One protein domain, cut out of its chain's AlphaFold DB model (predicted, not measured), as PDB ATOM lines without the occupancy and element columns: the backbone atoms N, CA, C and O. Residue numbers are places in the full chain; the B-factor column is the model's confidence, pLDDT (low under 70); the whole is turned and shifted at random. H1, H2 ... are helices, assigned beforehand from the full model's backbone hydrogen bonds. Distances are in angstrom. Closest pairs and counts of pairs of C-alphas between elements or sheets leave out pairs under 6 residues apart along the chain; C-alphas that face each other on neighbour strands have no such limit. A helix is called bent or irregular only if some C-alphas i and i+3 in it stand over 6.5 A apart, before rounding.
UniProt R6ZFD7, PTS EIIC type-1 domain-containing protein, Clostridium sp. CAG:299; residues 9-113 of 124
ATOM      1  N   LEU A   9     137.537 106.150 137.393       87.75
ATOM      2  CA  LEU A   9     136.643 104.988 137.273       87.75
ATOM      3  C   LEU A   9     136.832 103.939 138.389       87.75
ATOM      4  O   LEU A   9     135.831 103.567 139.009       87.75
ATOM      5  N   PRO A  10     138.058 103.486 138.727       87.88
ATOM      6  CA  PRO A  10     138.280 102.608 139.876       87.88
ATOM      7  C   PRO A  10     137.764 103.186 141.195       87.88
ATOM      8  O   PRO A  10     137.210 102.443 142.003       87.88
ATOM      9  N   ALA A  11     137.910 104.499 141.409       88.62
ATOM     10  CA  ALA A  11     137.448 105.154 142.629       88.62
ATOM     11  C   ALA A  11     135.916 105.106 142.754       88.62
ATOM     12  O   ALA A  11     135.392 104.791 143.822       88.62
ATOM     13  N   ILE A  12     135.192 105.330 141.651       90.56
ATOM     14  CA  ILE A  12     133.726 105.208 141.616       90.56
ATOM     15  C   ILE A  12     133.293 103.760 141.893       90.56
ATOM     16  O   ILE A  12     132.406 103.524 142.714       90.56
ATOM     17  N   LEU A  13     133.940 102.775 141.261       91.94
ATOM     18  CA  LEU A  13     133.647 101.355 141.498       91.94
ATOM     19  C   LEU A  13     133.912 100.946 142.960       91.94
ATOM     20  O   LEU A  13     133.128 100.197 143.553       91.94
ATOM     21  N   ALA A  14     134.983 101.465 143.561       92.75
ATOM     22  CA  ALA A  14     135.287 101.267 144.975       92.75
ATOM     23  C   ALA A  14     134.212 101.894 145.876       92.75
ATOM     24  O   ALA A  14     133.741 101.253 146.817       92.75
ATOM     25  N   ALA A  15     133.744 103.104 145.562       93.94
ATOM     26  CA  ALA A  15     132.675 103.756 146.314       93.94
ATOM     27  C   ALA A  15     131.373 102.935 146.291       93.94
ATOM     28  O   ALA A  15     130.761 102.720 147.337       93.94
ATOM     29  N   PHE A  16     130.978 102.387 145.137       95.75
ATOM     30  CA  PHE A  16     129.821 101.487 145.073       95.75
ATOM     31  C   PHE A  16     130.029 100.225 145.911       95.75
ATOM     32  O   PHE A  16     129.149  99.840 146.682       95.75
ATOM     33  N   THR A  17     131.206  99.611 145.813       96.38
ATOM     34  CA  THR A  17     131.556  98.421 146.601       96.38
ATOM     35  C   THR A  17     131.477  98.705 148.101       96.38
ATOM     36  O   THR A  17     130.898  97.916 148.848       96.38
ATOM     37  N   LEU A  18     131.967  99.872 148.530       97.44
ATOM     38  CA  LEU A  18     131.885 100.342 149.911       97.44
ATOM     39  C   LEU A  18     130.433 100.417 150.393       97.44
ATOM     40  O   LEU A  18     130.126  99.881 151.453       97.44
ATOM     41  N   VAL A  19     129.530 101.007 149.601       97.31
ATOM     42  CA  VAL A  19     128.106 101.136 149.956       97.31
ATOM     43  C   VAL A  19     127.452  99.772 150.191       97.31
ATOM     44  O   VAL A  19     126.686  99.604 151.145       97.31
ATOM     45  N   TYR A  20     127.732  98.783 149.339       97.31
ATOM     46  CA  TYR A  20     127.166  97.441 149.506       97.31
ATOM     47  C   TYR A  20     127.747  96.717 150.722       97.31
ATOM     48  O   TYR A  20     126.992  96.105 151.483       97.31
ATOM     49  N   LEU A  21     129.058  96.828 150.944       97.38
ATOM     50  CA  LEU A  21     129.716  96.250 152.114       97.38
ATOM     51  C   LEU A  21     129.227  96.899 153.411       97.38
ATOM     52  O   LEU A  21     128.924  96.192 154.365       97.38
ATOM     53  N   GLU A  22     129.080  98.221 153.447       97.44
ATOM     54  CA  GLU A  22     128.576  98.942 154.617       97.44
ATOM     55  C   GLU A  22     127.166  98.472 154.989       97.44
ATOM     56  O   GLU A  22     126.916  98.109 156.140       97.44
ATOM     57  N   LYS A  23     126.256  98.378 154.007       97.06
ATOM     58  CA  LYS A  23     124.898  97.849 154.221       97.06
ATOM     59  C   LYS A  23     124.915  96.407 154.733       97.06
ATOM     60  O   LYS A  23     124.124  96.066 155.613       97.06
ATOM     61  N   PHE A  24     125.810  95.573 154.206       97.50
ATOM     62  CA  PHE A  24     125.986  94.192 154.649       97.50
ATOM     63  C   PHE A  24     126.470  94.119 156.103       97.50
ATOM     64  O   PHE A  24     125.803  93.502 156.937       97.50
ATOM     65  N   PHE A  25     127.567  94.807 156.440       96.62
ATOM     66  CA  PHE A  25     128.122  94.808 157.795       96.62
ATOM     67  C   PHE A  25     127.157  95.415 158.809       96.62
ATOM     68  O   PHE A  25     127.011  94.880 159.908       96.62
ATOM     69  N   ARG A  26     126.422  96.465 158.436       96.62
ATOM     70  CA  ARG A  26     125.404  97.075 159.300       96.62
ATOM     71  C   ARG A  26     124.247  96.123 159.623       96.62
ATOM     72  O   ARG A  26     123.641  96.266 160.677       96.62
ATOM     73  N   LYS A  27     123.940  95.157 158.748       95.94
ATOM     74  CA  LYS A  27     122.886  94.152 158.979       95.94
ATOM     75  C   LYS A  27     123.315  93.059 159.961       95.94
ATOM     76  O   LYS A  27     122.473  92.559 160.700       95.94
ATOM     77  N   ILE A  28     124.591  92.672 159.951       96.38
ATOM     78  CA  ILE A  28     125.104  91.554 160.763       96.38
ATOM     79  C   ILE A  28     125.717  91.993 162.100       96.38
ATOM     80  O   ILE A  28     125.847  91.180 163.010       96.38
ATOM     81  N   THR A  29     126.116  93.260 162.225       95.69
ATOM     82  CA  THR A  29     126.910  93.739 163.364       95.69
ATOM     83  C   THR A  29     126.020  94.256 164.503       95.69
ATOM     84  O   THR A  29     125.175  95.121 164.260       95.69
ATOM     85  N   PRO A  30     126.236  93.823 165.762       94.88
ATOM     86  CA  PRO A  30     125.544  94.376 166.925       94.88
ATOM     87  C   PRO A  30     125.804  95.877 167.113       94.88
ATOM     88  O   PRO A  30     126.924  96.359 166.926       94.88
ATOM     89  N   GLN A  31     124.794  96.623 167.568       93.69
ATOM     90  CA  GLN A  31     124.849  98.089 167.640       93.69
ATOM     91  C   GLN A  31     126.004  98.625 168.504       93.69
ATOM     92  O   GLN A  31     126.609  99.633 168.144       93.69
ATOM     93  N   VAL A  32     126.370  97.907 169.570       96.31
ATOM     94  CA  VAL A  32     127.426  98.288 170.530       96.31
ATOM     95  C   VAL A  32     128.806  98.434 169.873       96.31
ATOM     96  O   VAL A  32     129.590  99.283 170.279       96.31
ATOM     97  N   VAL A  33     129.095  97.641 168.835       96.38
ATOM     98  CA  VAL A  33     130.395  97.647 168.128       96.38
ATOM     99  C   VAL A  33     130.301  98.204 166.703       96.38
ATOM    100  O   VAL A  33     131.307  98.308 165.999       96.38
ATOM    101  N   SER A  34     129.096  98.590 166.272       94.69
ATOM    102  CA  SER A  34     128.810  98.997 164.892       94.69
ATOM    103  C   SER A  34     129.618 100.210 164.425       94.69
ATOM    104  O   SER A  34     130.052 100.231 163.278       94.69
ATOM    105  N   MET A  35     129.894 101.168 165.318       95.75
ATOM    106  CA  MET A  35     130.665 102.377 164.997       95.75
ATOM    107  C   MET A  35     132.115 102.095 164.581       95.75
ATOM    108  O   MET A  35     132.712 102.926 163.907       95.75
ATOM    109  N   ILE A  36     132.679 100.944 164.960       96.25
ATOM    110  CA  ILE A  36     134.056 100.563 164.613       96.25
ATOM    111  C   ILE A  36     134.043  99.526 163.493       96.25
ATOM    112  O   ILE A  36     134.654  99.723 162.448       96.25
ATOM    113  N   VAL A  37     133.319  98.424 163.700       96.81
ATOM    114  CA  VAL A  37     133.351  97.252 162.814       96.81
ATOM    115  C   VAL A  37     132.829  97.596 161.420       96.81
ATOM    116  O   VAL A  37     133.462  97.244 160.429       96.81
ATOM    117  N   VAL A  38     131.702  98.310 161.327       97.31
ATOM    118  CA  VAL A  38     131.067  98.597 160.034       97.31
ATOM    119  C   VAL A  38     131.979  99.428 159.124       97.31
ATOM    120  O   VAL A  38     132.304  98.915 158.055       97.31
ATOM    121  N   PRO A  39     132.432 100.641 159.508       96.25
ATOM    122  CA  PRO A  39     133.276 101.449 158.629       96.25
ATOM    123  C   PRO A  39     134.659 100.830 158.404       96.25
ATOM    124  O   PRO A  39     135.207 100.962 157.315       96.25
ATOM    125  N   PHE A  40     135.228 100.127 159.391       97.12
ATOM    126  CA  PHE A  40     136.550  99.520 159.242       97.12
ATOM    127  C   PHE A  40     136.554  98.403 158.193       97.12
ATOM    128  O   PHE A  40     137.342  98.446 157.247       97.12
ATOM    129  N   PHE A  41     135.667  97.412 158.329       97.31
ATOM    130  CA  PHE A  41     135.652  96.273 157.412       97.31
ATOM    131  C   PHE A  41     135.093  96.639 156.039       97.31
ATOM    132  O   PHE A  41     135.597  96.125 155.038       97.31
ATOM    133  N   SER A  42     134.099  97.531 155.963       97.38
ATOM    134  CA  SER A  42     133.581  97.980 154.668       97.38
ATOM    135  C   SER A  42     134.652  98.733 153.874       97.38
ATOM    136  O   SER A  42     134.841  98.441 152.692       97.38
ATOM    137  N   LEU A  43     135.404  99.630 154.523       96.38
ATOM    138  CA  LEU A  43     136.481 100.384 153.888       96.38
ATOM    139  C   LEU A  43     137.651  99.485 153.500       96.38
ATOM    140  O   LEU A  43     138.079  99.523 152.349       96.38
ATOM    141  N   LEU A  44     138.139  98.649 154.423       96.62
ATOM    142  CA  LEU A  44     139.273  97.758 154.173       96.62
ATOM    143  C   LEU A  44     139.007  96.851 152.968       96.62
ATOM    144  O   LEU A  44     139.806  96.804 152.034       96.62
ATOM    145  N   LEU A  45     137.861  96.167 152.961       96.62
ATOM    146  CA  LEU A  45     137.508  95.250 151.881       96.62
ATOM    147  C   LEU A  45     137.224  95.986 150.568       96.62
ATOM    148  O   LEU A  45     137.597  95.484 149.510       96.62
ATOM    149  N   SER A  46     136.626  97.181 150.618       95.81
ATOM    150  CA  SER A  46     136.423  97.997 149.419       95.81
ATOM    151  C   SER A  46     137.749  98.442 148.796       95.81
ATOM    152  O   SER A  46     137.949  98.281 147.593       95.81
ATOM    153  N   VAL A  47     138.700  98.923 149.603       92.88
ATOM    154  CA  VAL A  47     140.030  99.334 149.127       92.88
ATOM    155  C   VAL A  47     140.800  98.145 148.558       92.88
ATOM    156  O   VAL A  47     141.415  98.266 147.498       92.88
ATOM    157  N   MET A  48     140.738  96.979 149.207       94.06
ATOM    158  CA  MET A  48     141.329  95.753 148.662       94.06
ATOM    159  C   MET A  48     140.695  95.387 147.314       94.06
ATOM    160  O   MET A  48     141.413  95.168 146.339       94.06
ATOM    161  N   ALA A  49     139.363  95.387 147.219       93.94
ATOM    162  CA  ALA A  49     138.666  95.130 145.962       93.94
ATOM    163  C   ALA A  49     139.066  96.140 144.872       93.94
ATOM    164  O   ALA A  49     139.284  95.745 143.725       93.94
ATOM    165  N   ALA A  50     139.233  97.416 145.233       90.38
ATOM    166  CA  ALA A  50     139.673  98.478 144.337       90.38
ATOM    167  C   ALA A  50     141.039  98.190 143.703       90.38
ATOM    168  O   ALA A  50     141.206  98.367 142.500       90.38
ATOM    169  N   HIS A  51     142.000  97.693 144.480       87.06
ATOM    170  CA  HIS A  51     143.355  97.445 143.986       87.06
ATOM    171  C   HIS A  51     143.479  96.112 143.247       87.06
ATOM    172  O   HIS A  51     144.112  96.053 142.196       87.06
ATOM    173  N   PHE A  52     142.862  95.044 143.759       89.56
ATOM    174  CA  PHE A  52     143.047  93.704 143.195       89.56
ATOM    175  C   PHE A  52     142.134  93.401 142.007       89.56
ATOM    176  O   PHE A  52     142.513  92.625 141.135       89.56
ATOM    177  N   VAL A  53     140.931  93.984 141.971       90.88
ATOM    178  CA  VAL A  53     139.903  93.618 140.986       90.88
ATOM    179  C   VAL A  53     139.430  94.843 140.215       90.88
ATOM    180  O   VAL A  53     139.638  94.933 139.003       90.88
ATOM    181  N   LEU A  54     138.828  95.813 140.905       90.81
ATOM    182  CA  LEU A  54     138.109  96.916 140.264       90.81
ATOM    183  C   LEU A  54     139.041  97.879 139.533       90.81
ATOM    184  O   LEU A  54     138.614  98.504 138.573       90.81
ATOM    185  N   GLY A  55     140.306  97.974 139.937       88.12
ATOM    186  CA  GLY A  55     141.306  98.785 139.255       88.12
ATOM    187  C   GLY A  55     141.583  98.286 137.844       88.12
ATOM    188  O   GLY A  55     141.522  99.063 136.900       88.12
ATOM    189  N   SER A  56     141.780  96.975 137.678       87.50
ATOM    190  CA  SER A  56     141.972  96.377 136.349       87.50
ATOM    191  C   SER A  56     140.746  96.555 135.444       87.50
ATOM    192  O   SER A  56     140.881  96.798 134.247       87.50
ATOM    193  N   ILE A  57     139.545  96.481 136.025       90.81
ATOM    194  CA  ILE A  57     138.283  96.695 135.310       90.81
ATOM    195  C   ILE A  57     138.142  98.169 134.924       90.81
ATOM    196  O   ILE A  57     137.881  98.479 133.765       90.81
ATOM    197  N   GLY A  58     138.344  99.075 135.882       89.50
ATOM    198  CA  GLY A  58     138.249 100.515 135.681       89.50
ATOM    199  C   GLY A  58     139.239 101.014 134.636       89.50
ATOM    200  O   GLY A  58     138.860 101.838 133.811       89.50
ATOM    201  N   TRP A  59     140.450 100.450 134.596       85.94
ATOM    202  CA  TRP A  59     141.431 100.771 133.565       85.94
ATOM    203  C   TRP A  59     140.970 100.333 132.173       85.94
ATOM    204  O   TRP A  59     140.956 101.156 131.267       85.94
ATOM    205  N   LYS A  60     140.504  99.088 131.996       89.75
ATOM    206  CA  LYS A  60     139.997  98.620 130.690       89.75
ATOM    207  C   LYS A  60     138.829  99.458 130.177       89.75
ATOM    208  O   LYS A  60     138.730  99.726 128.983       89.75
ATOM    209  N   VAL A  61     137.928  99.858 131.074       91.06
ATOM    210  CA  VAL A  61     136.818 100.750 130.718       91.06
ATOM    211  C   VAL A  61     137.350 102.134 130.347       91.06
ATOM    212  O   VAL A  61     136.910 102.696 129.348       91.06
ATOM    213  N   GLY A  62     138.315 102.658 131.104       89.50
ATOM    214  CA  GLY A  62     138.995 103.914 130.801       89.50
ATOM    215  C   GLY A  62     139.637 103.905 129.414       89.50
ATOM    216  O   GLY A  62     139.329 104.777 128.611       89.50
ATOM    217  N   GLU A  63     140.436 102.885 129.106       89.88
ATOM    218  CA  GLU A  63     141.104 102.698 127.811       89.88
ATOM    219  C   GLU A  63     140.098 102.630 126.650       89.88
ATOM    220  O   GLU A  63     140.301 103.221 125.588       89.88
ATOM    221  N   ALA A  64     138.966 101.945 126.843       91.88
ATOM    222  CA  ALA A  64     137.914 101.894 125.832       91.88
ATOM    223  C   ALA A  64     137.296 103.280 125.578       91.88
ATOM    224  O   ALA A  64     137.082 103.669 124.426       91.88
ATOM    225  N   VAL A  65     137.029 104.041 126.646       91.00
ATOM    226  CA  VAL A  65     136.479 105.401 126.554       91.00
ATOM    227  C   VAL A  65     137.486 106.351 125.909       91.00
ATOM    228  O   VAL A  65     137.121 107.084 124.987       91.00
ATOM    229  N   SER A  66     138.746 106.327 126.341       90.06
ATOM    230  CA  SER A  66     139.798 107.192 125.807       90.06
ATOM    231  C   SER A  66     140.076 106.895 124.340       90.06
ATOM    232  O   SER A  66     140.181 107.829 123.553       90.06
ATOM    233  N   THR A  67     140.095 105.625 123.931       91.81
ATOM    234  CA  THR A  67     140.258 105.222 122.527       91.81
ATOM    235  C   THR A  67     139.108 105.721 121.663       91.81
ATOM    236  O   THR A  67     139.332 106.274 120.584       91.81
ATOM    237  N   LEU A  68     137.866 105.587 122.140       91.12
ATOM    238  CA  LEU A  68     136.697 106.093 121.426       91.12
ATOM    239  C   LEU A  68     136.782 107.611 121.247       91.12
ATOM    240  O   LEU A  68     136.645 108.106 120.129       91.12
ATOM    241  N   VAL A  69     137.068 108.343 122.321       90.25
ATOM    242  CA  VAL A  69     137.192 109.804 122.289       90.25
ATOM    243  C   VAL A  69     138.357 110.245 121.403       90.25
ATOM    244  O   VAL A  69     138.180 111.093 120.531       90.25
ATOM    245  N   PHE A  70     139.531 109.634 121.555       90.31
ATOM    246  CA  PHE A  70     140.722 109.962 120.777       90.31
ATOM    247  C   PHE A  70     140.510 109.706 119.282       90.31
ATOM    248  O   PHE A  70     140.846 110.560 118.457       90.31
ATOM    249  N   SER A  71     139.882 108.583 118.916       91.06
ATOM    250  CA  SER A  71     139.510 108.293 117.524       91.06
ATOM    251  C   SER A  71     138.478 109.285 116.975       91.06
ATOM    252  O   SER A  71     138.546 109.662 115.804       91.06
ATOM    253  N   GLY A  72     137.564 109.763 117.825       88.62
ATOM    254  CA  GLY A  72     136.590 110.794 117.489       88.62
ATOM    255  C   GLY A  72     137.246 112.137 117.179       88.62
ATOM    256  O   GLY A  72     136.841 112.797 116.230       88.62
ATOM    257  N   ILE A  73     138.289 112.512 117.924       88.06
ATOM    258  CA  ILE A  73     139.004 113.787 117.753       88.06
ATOM    259  C   ILE A  73     139.998 113.739 116.580       88.06
ATOM    260  O   ILE A  73     140.126 114.711 115.836       88.06
ATOM    261  N   THR A  74     140.708 112.622 116.398       88.38
ATOM    262  CA  THR A  74     141.809 112.513 115.419       88.38
ATOM    263  C   THR A  74     141.402 111.884 114.086       88.38
ATOM    264  O   THR A  74     142.070 112.098 113.072       88.38
ATOM    265  N   GLY A  75     140.309 111.123 114.063       88.25
ATOM    266  CA  GLY A  75     139.886 110.345 112.905       88.25
ATOM    267  C   GLY A  75     139.115 111.134 111.846       88.25
ATOM    268  O   GLY A  75     138.935 112.353 111.899       88.25
ATOM    269  N   SER A  76     138.592 110.397 110.865       90.31
ATOM    270  CA  SER A  76     137.823 110.946 109.738       90.31
ATOM    271  C   SER A  76     136.525 111.651 110.159       90.31
ATOM    272  O   SER A  76     136.028 112.499 109.422       90.31
ATOM    273  N   PHE A  77     135.995 111.346 111.348       89.12
ATOM    274  CA  PHE A  77     134.745 111.911 111.873       89.12
ATOM    275  C   PHE A  77     134.933 113.149 112.764       89.12
ATOM    276  O   PHE A  77     133.955 113.626 113.339       89.12
ATOM    277  N   LYS A  78     136.144 113.715 112.846       89.50
ATOM    278  CA  LYS A  78     136.476 114.837 113.745       89.50
ATOM    279  C   LYS A  78     135.509 116.017 113.718       89.50
ATOM    280  O   LYS A  78     135.198 116.572 114.763       89.50
ATOM    281  N   ILE A  79     134.990 116.381 112.544       89.62
ATOM    282  CA  ILE A  79     134.044 117.501 112.405       89.62
ATOM    283  C   ILE A  79     132.705 117.160 113.071       89.62
ATOM    284  O   ILE A  79     132.144 117.978 113.794       89.62
ATOM    285  N   VAL A  80     132.211 115.938 112.858       92.56
ATOM    286  CA  VAL A  80     130.957 115.461 113.453       92.56
ATOM    287  C   VAL A  80     131.114 115.315 114.962       92.56
ATOM    288  O   VAL A  80     130.264 115.787 115.712       92.56
ATOM    289  N   PHE A  81     132.224 114.722 115.409       90.44
ATOM    290  CA  PHE A  81     132.530 114.589 116.828       90.44
ATOM    291  C   PHE A  81     132.604 115.957 117.514       90.44
ATOM    292  O   PHE A  81     131.940 116.155 118.525       90.44
ATOM    293  N   ALA A  82     133.327 116.924 116.938       87.81
ATOM    294  CA  ALA A  82     133.433 118.276 117.482       87.81
ATOM    295  C   ALA A  82     132.076 118.995 117.541       87.81
ATOM    296  O   ALA A  82     131.785 119.663 118.532       87.81
ATOM    297  N   ALA A  83     131.225 118.832 116.522       91.44
ATOM    298  CA  ALA A  83     129.885 119.414 116.516       91.44
ATOM    299  C   ALA A  83     128.996 118.817 117.620       91.44
ATOM    300  O   ALA A  83     128.376 119.558 118.383       91.44
ATOM    301  N   VAL A  84     128.964 117.485 117.745       92.50
ATOM    302  CA  VAL A  84     128.179 116.793 118.782       92.50
ATOM    303  C   VAL A  84     128.711 117.126 120.172       92.50
ATOM    304  O   VAL A  84     127.934 117.522 121.041       92.50
ATOM    305  N   PHE A  85     130.026 117.017 120.371       88.50
ATOM    306  CA  PHE A  85     130.672 117.338 121.635       88.50
ATOM    307  C   PHE A  85     130.389 118.789 122.024       88.50
ATOM    308  O   PHE A  85     129.828 119.012 123.088       88.50
ATOM    309  N   GLY A  86     130.638 119.762 121.142       88.06
ATOM    310  CA  GLY A  86     130.416 121.183 121.420       88.06
ATOM    311  C   GLY A  86     128.966 121.527 121.776       88.06
ATOM    312  O   GLY A  86     128.728 122.243 122.749       88.06
ATOM    313  N   VAL A  87     127.988 120.973 121.048       91.50
ATOM    314  CA  VAL A  87     126.563 121.182 121.357       91.50
ATOM    315  C   VAL A  87     126.178 120.518 122.677       91.50
ATOM    316  O   VAL A  87     125.471 121.128 123.473       91.50
ATOM    317  N   SER A  88     126.648 119.296 122.939       90.50
ATOM    318  CA  SER A  88     126.365 118.583 124.193       90.50
ATOM    319  C   SER A  88     127.062 119.203 125.407       90.50
ATOM    320  O   SER A  88     126.538 119.143 126.519       90.50
ATOM    321  N   TYR A  89     128.211 119.848 125.197       87.38
ATOM    322  CA  TYR A  89     129.020 120.428 126.257       87.38
ATOM    323  C   TYR A  89     128.344 121.652 126.882       87.38
ATOM    324  O   TYR A  89     128.346 121.791 128.100       87.38
ATOM    325  N   ALA A  90     127.685 122.506 126.092       88.69
ATOM    326  CA  ALA A  90     127.037 123.711 126.616       88.69
ATOM    327  C   ALA A  90     125.958 123.419 127.695       88.69
ATOM    328  O   ALA A  90     126.036 124.004 128.778       88.69
ATOM    329  N   PRO A  91     125.011 122.477 127.506       91.12
ATOM    330  CA  PRO A  91     124.114 122.030 128.580       91.12
ATOM    331  C   PRO A  91     124.836 121.401 129.786       91.12
ATOM    332  O   PRO A  91     124.429 121.606 130.933       91.12
ATOM    333  N   LEU A  92     125.920 120.647 129.557       89.81
ATOM    334  CA  LEU A  92     126.728 120.056 130.635       89.81
ATOM    335  C   LEU A  92     127.447 121.123 131.474       89.81
ATOM    336  O   LEU A  92     127.636 120.941 132.677       89.81
ATOM    337  N   VAL A  93     127.802 122.260 130.875       89.75
ATOM    338  CA  VAL A  93     128.353 123.411 131.599       89.75
ATOM    339  C   VAL A  93     127.301 124.037 132.506       89.75
ATOM    340  O   VAL A  93     127.565 124.226 133.690       89.75
ATOM    341  N   ILE A  94     126.088 124.271 131.993       92.75
ATOM    342  CA  ILE A  94     124.981 124.864 132.767       92.75
ATOM    343  C   ILE A  94     124.640 124.009 133.998       92.75
ATOM    344  O   ILE A  94     124.349 124.539 135.066       92.75
ATOM    345  N   THR A  95     124.699 122.684 133.858       93.62
ATOM    346  CA  THR A  95     124.427 121.733 134.949       93.62
ATOM    347  C   THR A  95     125.636 121.454 135.849       93.62
ATOM    348  O   THR A  95     125.501 120.738 136.837       93.62
ATOM    349  N   GLY A  96     126.825 121.971 135.518       85.75
ATOM    350  CA  GLY A  96     128.076 121.662 136.220       85.75
ATOM    351  C   GLY A  96     128.642 120.260 135.939       85.75
ATOM    352  O   GLY A  96     129.753 119.950 136.359       85.75
ATOM    353  N   LEU A  97     127.932 119.416 135.184       88.25
ATOM    354  CA  LEU A  97     128.348 118.047 134.861       88.25
ATOM    355  C   LEU A  97     129.567 117.970 133.934       88.25
ATOM    356  O   LEU A  97     130.182 116.911 133.826       88.25
ATOM    357  N   HIS A  98     129.952 119.081 133.305       87.00
ATOM    358  CA  HIS A  98     131.178 119.170 132.518       87.00
ATOM    359  C   HIS A  98     132.436 118.781 133.312       87.00
ATOM    360  O   HIS A  98     133.340 118.214 132.724       87.00
ATOM    361  N   HIS A  99     132.475 118.937 134.642       83.50
ATOM    362  CA  HIS A  99     133.601 118.462 135.464       83.50
ATOM    363  C   HIS A  99     133.853 116.948 135.369       83.50
ATOM    364  O   HIS A  99     134.952 116.486 135.667       83.50
ATOM    365  N   MET A 100     132.866 116.160 134.929       80.94
ATOM    366  CA  MET A 100     133.068 114.736 134.662       80.94
ATOM    367  C   MET A 100     133.975 114.485 133.445       80.94
ATOM    368  O   MET A 100     134.532 113.394 133.342       80.94
ATOM    369  N   SER A 101     134.181 115.468 132.554       83.31
ATOM    370  CA  SER A 101     135.153 115.353 131.458       83.31
ATOM    371  C   SER A 101     136.582 115.227 131.973       83.31
ATOM    372  O   SER A 101     137.360 114.517 131.352       83.31
ATOM    373  N   ASN A 102     136.894 115.771 133.155       84.44
ATOM    374  CA  ASN A 102     138.218 115.645 133.770       84.44
ATOM    375  C   ASN A 102     138.626 114.174 133.960       84.44
ATOM    376  O   ASN A 102     139.798 113.832 133.851       84.44
ATOM    377  N   ALA A 103     137.663 113.281 134.212       85.81
ATOM    378  CA  ALA A 103     137.929 111.846 134.287       85.81
ATOM    379  C   ALA A 103     138.386 111.267 132.938       85.81
ATOM    380  O   ALA A 103     139.256 110.400 132.898       85.81
ATOM    381  N   ILE A 104     137.798 111.752 131.842       87.56
ATOM    382  CA  ILE A 104     138.166 111.381 130.472       87.56
ATOM    383  C   ILE A 104     139.520 112.003 130.122       87.56
ATOM    384  O   ILE A 104     140.367 111.324 129.555       87.56
ATOM    385  N   ASP A 105     139.755 113.255 130.513       86.62
ATOM    386  CA  ASP A 105     141.011 113.971 130.291       86.62
ATOM    387  C   ASP A 105     142.193 113.289 130.967       86.62
ATOM    388  O   ASP A 105     143.212 113.053 130.326       86.62
ATOM    389  N   LEU A 106     142.047 112.906 132.235       86.56
ATOM    390  CA  LEU A 106     143.084 112.176 132.961       86.56
ATOM    391  C   LEU A 106     143.394 110.824 132.310       86.56
ATOM    392  O   LEU A 106     144.554 110.416 132.268       86.56
ATOM    393  N   GLN A 107     142.382 110.150 131.763       88.25
ATOM    394  CA  GLN A 107     142.582 108.904 131.029       88.25
ATOM    395  C   GLN A 107     143.265 109.146 129.671       88.25
ATOM    396  O   GLN A 107     144.182 108.413 129.315       88.25
ATOM    397  N   LEU A 108     142.887 110.197 128.935       88.31
ATOM    398  CA  LEU A 108     143.559 110.598 127.693       88.31
ATOM    399  C   LEU A 108     145.024 110.984 127.939       88.31
ATOM    400  O   LEU A 108     145.892 110.599 127.164       88.31
ATOM    401  N   ILE A 109     145.314 111.686 129.036       87.38
ATOM    402  CA  ILE A 109     146.682 112.003 129.462       87.38
ATOM    403  C   ILE A 109     147.455 110.719 129.776       87.38
ATOM    404  O   ILE A 109     148.599 110.582 129.347       87.38
ATOM    405  N   ALA A 110     146.837 109.769 130.483       85.31
ATOM    406  CA  ALA A 110     147.471 108.497 130.818       85.31
ATOM    407  C   ALA A 110     147.793 107.644 129.577       85.31
ATOM    408  O   ALA A 110     148.864 107.039 129.526       85.31
ATOM    409  N   ASP A 111     146.896 107.617 128.587       87.25
ATOM    410  CA  ASP A 111     147.026 106.750 127.410       87.25
ATOM    411  C   ASP A 111     147.806 107.410 126.256       87.25
ATOM    412  O   ASP A 111     148.561 106.737 125.553       87.25
ATOM    413  N   TYR A 112     147.658 108.727 126.065       86.88
ATOM    414  CA  TYR A 112     148.167 109.468 124.900       86.88
ATOM    415  C   TYR A 112     149.100 110.642 125.251       86.88
ATOM    416  O   TYR A 112     149.606 111.308 124.348       86.88
ATOM    417  N   GLY A 113     149.349 110.913 126.535       84.56
ATOM    418  CA  GLY A 113     150.258 111.975 126.991       84.56
ATOM    419  C   GLY A 113     149.669 113.391 126.976       84.56
ATOM    420  O   GLY A 113     150.386 114.343 127.275       84.56
TER     421      GLY A 113
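Overview. This is residues 9 to 113 of the 124 residues of the protein "PTS EIIC type-1 domain-containing protein" of Clostridium sp. CAG:299 (UniProt R6ZFD7). One long kinked helix, H2, is the spine of this model: H1 lies beside its first part as a helical hairpin, and beyond the kink H3 and H4 fold back to make an open triangle with its last part. H4 closes the triangle by crossing H2 steeply. The printed part has 105 residues with four named helices, in the order H1, H2, H3, H4, and no named strand; the class is all helix. The whole is only just loose, close to extended, with a radius of gyration of the C-alphas of 19.1 A, and elongated, with spans of 61 by 31 by 18 A.

Arrangement. H1, residues 9 to 28, and H2, residues 31 to 74, form a hairpin: they touch, closest at the C-alphas of Pro 10 and Gly 58, 4.7 A apart, and run opposite ways at a shallow tilt of 24 degrees. H2, the hub, touches the three other helices and has a kink of 51 degrees near residue 55. H3, residues 78 to 94, touches H2 only at the corner by their link, closest at the C-alphas of Gly 72 and Lys 78, 5.5 A apart. H4, residues 97 to 112, touches H2 with residues 104 to 111 alone, closest at the C-alphas of Leu 108 and Ser 66, 5.4 A apart, at a steep tilt of 69 degrees, only just short of perpendicular. H3 and H4 are close but not clearly touching, their closest C-alphas, of Leu 92 and His 98, 4.9 A apart. H1 and H3 are apart. Every O i to N i+4 pair is within hydrogen-bond range in H1; the counts are 34 of 40 in H2, 11 of 13 in H3 and 8 of 12 in H4.

Along the chain. H1 begins at C-alpha 9 (136.643, 104.988, 137.273) and is 29.4 A long. H2, 56.8 A from first to last C-alpha, is irregular, with C-alphas 32 and 35 7.6 A apart. H4 ends at C-alpha 112 (148.167, 109.468, 124.900).

Size, cuts and confidence. The C-alphas farthest apart, of Val 32 and Ser 76, are 63.0 A apart. The three links are tight, the printed part has no cut, and no printed residue is under 70 in pLDDT.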